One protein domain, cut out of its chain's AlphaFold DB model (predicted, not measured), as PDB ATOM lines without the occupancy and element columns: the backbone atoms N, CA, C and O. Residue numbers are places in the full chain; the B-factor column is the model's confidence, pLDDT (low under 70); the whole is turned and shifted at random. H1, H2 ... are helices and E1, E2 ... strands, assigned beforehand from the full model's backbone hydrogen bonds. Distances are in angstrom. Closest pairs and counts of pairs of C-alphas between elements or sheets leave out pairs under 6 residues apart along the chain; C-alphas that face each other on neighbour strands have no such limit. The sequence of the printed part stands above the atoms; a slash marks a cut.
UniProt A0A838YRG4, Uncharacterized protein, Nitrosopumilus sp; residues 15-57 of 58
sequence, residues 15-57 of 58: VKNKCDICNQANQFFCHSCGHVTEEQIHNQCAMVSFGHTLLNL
ATOM      1  N   VAL A  15     -27.340  41.381 -15.632       94.44
ATOM      2  CA  VAL A  15     -28.080  40.556 -16.596       94.44
ATOM      3  C   VAL A  15     -29.345  41.286 -17.031       94.44
ATOM      4  O   VAL A  15     -30.246  41.508 -16.228       94.44
ATOM      5  N   LYS A  16     -29.442  41.581 -18.328       94.81
ATOM      6  CA  LYS A  16     -30.637  42.179 -18.925       94.81
ATOM      7  C   LYS A  16     -31.593  41.110 -19.446       94.81
ATOM      8  O   LYS A  16     -32.759  41.107 -19.075       94.81
ATOM      9  N   ASN A  17     -31.077  40.191 -20.267       94.12
ATOM     10  CA  ASN A  17     -31.850  39.096 -20.851       94.12
ATOM     11  C   ASN A  17     -31.183  37.744 -20.581       94.12
ATOM     12  O   ASN A  17     -29.966  37.636 -20.361       94.12
ATOM     13  N   LYS A  18     -32.008  36.697 -20.627       94.12
ATOM     14  CA  LYS A  18     -31.594  35.297 -20.548       94.12
ATOM     15  C   LYS A  18     -32.058  34.567 -21.803       94.12
ATOM     16  O   LYS A  18     -33.068  34.925 -22.392       94.12
ATOM     17  N   CYS A  19     -31.311  33.544 -22.199       91.75
ATOM     18  CA  CYS A  19     -31.699  32.663 -23.291       91.75
ATOM     19  C   CYS A  19     -32.894  31.800 -22.868       91.75
ATOM     20  O   CYS A  19     -32.812  31.117 -21.851       91.75
ATOM     21  N   ASP A  20     -33.947  31.749 -23.681       89.69
ATOM     22  CA  ASP A  20     -35.167  30.988 -23.365       89.69
ATOM     23  C   ASP A  20     -34.961  29.465 -23.303       89.69
ATOM     24  O   ASP A  20     -35.775  28.744 -22.734       89.69
ATOM     25  N   ILE A  21     -33.865  28.958 -23.876       89.94
ATOM     26  CA  ILE A  21     -33.590  27.515 -23.965       89.94
ATOM     27  C   ILE A  21     -32.806  27.016 -22.753       89.94
ATOM     28  O   ILE A  21     -33.153  25.996 -22.165       89.94
ATOM     29  N   CYS A  22     -31.726  27.707 -22.383       92.12
ATOM     30  CA  CYS A  22     -30.833  27.273 -21.303       92.12
ATOM     31  C   CYS A  22     -30.903  28.158 -20.052       92.12
ATOM     32  O   CYS A  22     -30.219  27.879 -19.068       92.12
ATOM     33  N   ASN A  23     -31.684  29.242 -20.097       91.81
ATOM     34  CA  ASN A  23     -31.849  30.231 -19.033       91.81
ATOM     35  C   ASN A  23     -30.542  30.924 -18.581       91.81
ATOM     36  O   ASN A  23     -30.486  31.547 -17.520       91.81
ATOM     37  N   GLN A  24     -29.471  30.837 -19.378       92.75
ATOM     38  CA  GLN A  24     -28.219  31.551 -19.120       92.75
ATOM     39  C   GLN A  24     -28.254  32.954 -19.725       92.75
ATOM     40  O   GLN A  24     -28.888  33.188 -20.753       92.75
ATOM     41  N   ALA A  25     -27.518  33.888 -19.120       92.25
ATOM     42  CA  ALA A  25     -27.443  35.265 -19.593       92.25
ATOM     43  C   ALA A  25     -26.918  35.357 -21.041       92.25
ATOM     44  O   ALA A  25     -25.823  34.873 -21.381       92.25
ATOM     45  N   ASN A  26     -27.702  36.007 -21.897       93.44
ATOM     46  CA  ASN A  26     -27.358  36.294 -23.291       93.44
ATOM     47  C   ASN A  26     -27.181  37.793 -23.554       93.44
ATOM     48  O   ASN A  26     -26.545  38.136 -24.544       93.44
ATOM     49  N   GLN A  27     -27.644  38.674 -22.669       94.06
ATOM     50  CA  GLN A  27     -27.454  40.115 -22.806       94.06
ATOM     51  C   GLN A  27     -27.250  40.778 -21.449       94.06
ATOM     52  O   GLN A  27     -27.847  40.362 -20.452       94.06
ATOM     53  N   PHE A  28     -26.451  41.842 -21.427       94.56
ATOM     54  CA  PHE A  28     -26.137  42.584 -20.219       94.56
ATOM     55  C   PHE A  28     -26.355  44.089 -20.386       94.56
ATOM     56  O   PHE A  28     -26.383  44.615 -21.503       94.56
ATOM     57  N   PHE A  29     -26.496  44.780 -19.260       95.25
ATOM     58  CA  PHE A  29     -26.678  46.221 -19.171       95.25
ATOM     59  C   PHE A  29     -25.715  46.830 -18.151       95.25
ATOM     60  O   PHE A  29     -25.495  46.275 -17.077       95.25
ATOM     61  N   CYS A  30     -25.144  47.983 -18.488       95.75
ATOM     62  CA  CYS A  30     -24.356  48.778 -17.559       95.75
ATOM     63  C   CYS A  30     -25.187  49.952 -17.036       95.75
ATOM     64  O   CYS A  30     -25.520  50.859 -17.799       95.75
ATOM     65  N   HIS A  31     -25.447  49.983 -15.729       94.44
ATOM     66  CA  HIS A  31     -26.193  51.072 -15.087       94.44
ATOM     67  C   HIS A  31     -25.435  52.404 -15.069       94.44
ATOM     68  O   HIS A  31     -26.062  53.458 -15.100       94.44
ATOM     69  N   SER A  32     -24.100  52.363 -15.050       95.06
ATOM     70  CA  SER A  32     -23.265  53.567 -14.984       95.06
ATOM     71  C   SER A  32     -23.275  54.345 -16.300       95.06
ATOM     72  O   SER A  32     -23.562  55.539 -16.325       95.06
ATOM     73  N   CYS A  33     -23.016  53.660 -17.415       94.88
ATOM     74  CA  CYS A  33     -22.910  54.303 -18.721       94.88
ATOM     75  C   CYS A  33     -24.135  54.079 -19.640       94.88
ATOM     76  O   CYS A  33     -24.145  54.545 -20.778       94.88
ATOM     77  N   GLY A  34     -25.179  53.383 -19.168       93.88
ATOM     78  CA  GLY A  34     -26.427  53.143 -19.911       93.88
ATOM     79  C   GLY A  34     -26.277  52.222 -21.128       93.88
ATOM     80  O   GLY A  34     -27.195  52.091 -21.938       93.88
ATOM     81  N   HIS A  35     -25.113  51.593 -21.285       94.50
ATOM     82  CA  HIS A  35     -24.797  50.753 -22.430       94.50
ATOM     83  C   HIS A  35     -25.439  49.366 -22.299       94.50
ATOM     84  O   HIS A  35     -25.349  48.723 -21.253       94.50
ATOM     85  N   VAL A  36     -26.039  48.884 -23.389       94.50
ATOM     86  CA  VAL A  36     -26.574  47.523 -23.518       94.50
ATOM     87  C   VAL A  36     -25.655  46.738 -24.446       94.50
ATOM     88  O   VAL A  36     -25.385  47.187 -25.560       94.50
ATOM     89  N   THR A  37     -25.195  45.566 -24.011       91.38
ATOM     90  CA  THR A  37     -24.365  44.704 -24.861       91.38
ATOM     91  C   THR A  37     -25.191  44.090 -25.990       91.38
ATOM     92  O   THR A  37     -26.404  43.904 -25.866       91.38
ATOM     93  N   GLU A  38     -24.535  43.679 -27.070       91.50
ATOM     94  CA  GLU A  38     -25.184  42.850 -28.087       91.50
ATOM     95  C   GLU A  38     -25.705  41.546 -27.472       91.50
ATOM     96  O   GLU A  38     -25.083  40.971 -26.570       91.50
ATOM     97  N   GLU A  39     -26.852  41.083 -27.960       91.19
ATOM     98  CA  GLU A  39     -27.391  39.790 -27.563       91.19
ATOM     99  C   GLU A  39     -26.517  38.659 -28.121       91.19
ATOM    100  O   GLU A  39     -26.120  38.656 -29.284       91.19
ATOM    101  N   GLN A  40     -26.182  37.698 -27.266       89.75
ATOM    102  CA  GLN A  40     -25.298  36.584 -27.578       89.75
ATOM    103  C   GLN A  40     -26.105  35.302 -27.760       89.75
ATOM    104  O   GLN A  40     -26.640  34.754 -26.797       89.75
ATOM    105  N   ILE A  41     -26.110  34.758 -28.972       87.62
ATOM    106  CA  ILE A  41     -26.711  33.451 -29.237       87.62
ATOM    107  C   ILE A  41     -25.753  32.362 -28.750       87.62
ATOM    108  O   ILE A  41     -24.584  32.320 -29.134       87.62
ATOM    109  N   HIS A  42     -26.227  31.451 -27.898       87.88
ATOM    110  CA  HIS A  42     -25.431  30.282 -27.527       87.88
ATOM    111  C   HIS A  42     -25.522  29.255 -28.651       87.88
ATOM    112  O   HIS A  42     -26.609  28.761 -28.938       87.88
ATOM    113  N   ASN A  43     -24.392  28.893 -29.262       84.69
ATOM    114  CA  ASN A  43     -24.362  27.965 -30.403       84.69
ATOM    115  C   ASN A  43     -25.110  26.646 -30.131       84.69
ATOM    116  O   ASN A  43     -25.808  26.137 -31.004       84.69
ATOM    117  N   GLN A  44     -25.025  26.121 -28.904       84.31
ATOM    118  CA  GLN A  44     -25.753  24.913 -28.512       84.31
ATOM    119  C   GLN A  44     -27.276  25.121 -28.457       84.31
ATOM    120  O   GLN A  44     -28.026  24.213 -28.801       84.31
ATOM    121  N   CYS A  45     -27.738  26.314 -28.076       87.56
ATOM    122  CA  CYS A  45     -29.161  26.664 -28.056       87.56
ATOM    123  C   CYS A  45     -29.687  26.977 -29.461       87.56
ATOM    124  O   CYS A  45     -30.810  26.603 -29.783       87.56
ATOM    125  N   ALA A  46     -28.862  27.572 -30.327       83.62
ATOM    126  CA  ALA A  46     -29.227  27.846 -31.714       83.62
ATOM    127  C   ALA A  46     -29.687  26.570 -32.439       83.62
ATOM    128  O   ALA A  46     -30.737  26.564 -33.077       83.62
ATOM    129  N   MET A  47     -28.955  25.460 -32.281       77.56
ATOM    130  CA  MET A  47     -29.317  24.186 -32.919       77.56
ATOM    131  C   MET A  47     -30.671  23.637 -32.447       77.56
ATOM    132  O   MET A  47     -31.395  23.038 -33.240       77.56
ATOM    133  N   VAL A  48     -31.046  23.878 -31.186       73.19
ATOM    134  CA  VAL A  48     -32.353  23.484 -30.639       73.19
ATOM    135  C   VAL A  48     -33.471  24.349 -31.231       73.19
ATOM    136  O   VAL A  48     -34.484  23.801 -31.665       73.19
ATOM    137  N   SER A  49     -33.275  25.669 -31.344       62.66
ATOM    138  CA  SER A  49     -34.232  26.568 -32.017       62.66
ATOM    139  C   SER A  49     -34.465  26.180 -33.481       62.66
ATOM    140  O   SER A  49     -35.609  26.112 -33.939       62.66
ATOM    141  N   PHE A  50     -33.393  25.886 -34.225       62.38
ATOM    142  CA  PHE A  50     -33.504  25.494 -35.634       62.38
ATOM    143  C   PHE A  50     -34.136  24.107 -35.799       62.38
ATOM    144  O   PHE A  50     -34.982  23.931 -36.674       62.38
ATOM    145  N   GLY A  51     -33.816  23.148 -34.923       57.22
ATOM    146  CA  GLY A  51     -34.484  21.844 -34.895       57.22
ATOM    147  C   GLY A  51     -35.989  21.963 -34.637       57.22
ATOM    148  O   GLY A  51     -36.784  21.322 -35.322       57.22
ATOM    149  N   HIS A  52     -36.396  22.847 -33.720       53.78
ATOM    150  CA  HIS A  52     -37.811  23.114 -33.447       53.78
ATOM    151  C   HIS A  52     -38.518  23.785 -34.638       53.78
ATOM    152  O   HIS A  52     -39.669  23.474 -34.933       53.78
ATOM    153  N   THR A  53     -37.829  24.664 -35.369       53.88
ATOM    154  CA  THR A  53     -38.381  25.321 -36.569       53.88
ATOM    155  C   THR A  53     -38.589  24.326 -37.716       53.88
ATOM    156  O   THR A  53     -39.612  24.375 -38.393       53.88
ATOM    157  N   LEU A  54     -37.670  23.371 -37.901       49.91
ATOM    158  CA  LEU A  54     -37.787  22.334 -38.936       49.91
ATOM    159  C   LEU A  54     -38.859  21.274 -38.624       49.91
ATOM    160  O   LEU A  54     -39.414  20.683 -39.548       49.91
ATOM    161  N   LEU A  55     -39.177  21.036 -37.346       49.44
ATOM    162  CA  LEU A  55     -40.224  20.090 -36.934       49.44
ATOM    163  C   LEU A  55     -41.646  20.669 -37.004       49.44
ATOM    164  O   LEU A  55     -42.597  19.899 -37.100       49.44
ATOM    165  N   ASN A  56     -41.797  21.997 -36.994       48.41
ATOM    166  CA  ASN A  56     -43.094  22.680 -37.108       48.41
ATOM    167  C   ASN A  56     -43.486  23.021 -38.560       48.41
ATOM    168  O   ASN A  56     -44.435  23.764 -38.787       48.41
ATOM    169  N   LEU A  57     -42.760  22.485 -39.545       49.66
ATOM    170  CA  LEU A  57     -42.996  22.682 -40.980       49.66
ATOM    171  C   LEU A  57     -43.658  21.445 -41.623       49.66
ATOM    172  O   LEU A  57     -43.329  21.071 -42.750       49.66
TER     173      LEU A  57
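Overview. This is residues 15 to 57 of the 58 residues of an uncharacterized protein of Nitrosopumilus sp (UniProt A0A838YRG4). This is a long, thin model: a small two-strand hairpin, E1 and E2, with a long loop that folds back beside E2, and a helix, H1, towards one end of the length. Residues 30 to 42 make the loop, turning at the end of the model away from H1, and residues 50 to 57, of which 50 to 55 belong to H1, stick out free at the other end. The printed part has 43 residues with, in chain order, strands E1 and E2 and helix H1; the sheet order is E1 - E2, antiparallel, and the class is mixed, helices and strands. The whole is loose, with a radius of gyration of the C-alphas of 13.3 A, and a rod of 44 by 15 by 14 A.

Arrangement. E1, residues 15 to 18, and E2, residues 25 to 29, form a hairpin, antiparallel at 154 degrees between their directions. The C-alphas of Lys 18 and Ala 25 face each other at 4.3 A. N 16 and O 27, 2.9 A, and N 26 and O 17, 3.2 A, are within hydrogen-bond range. H1, residues 43 to 55, is apart from E1. In H1, 8 of 9 O i to N i+4 pairs are within hydrogen-bond range.

Along the chain. E1 begins at C-alpha 15 (-28.080, 40.556, -16.596). E2 is 11.0 A from first to last C-alpha, and E1 7.5 A. H1 is 18.9 A long, from C-alpha 43 (-24.362, 27.965, -30.403) to C-alpha 55 (-40.224, 20.090, -36.934).

Size, cuts and confidence. The two C-alphas farthest apart are those of Ser 32 and Leu 57, 44.9 A. The printed part has no cut. The link from E1 to E2 is short, and that from E2 to H1 is long, with 13 residues. Mean pLDDT of the printed part is 83.2, and residues 49 to 57 are under 70.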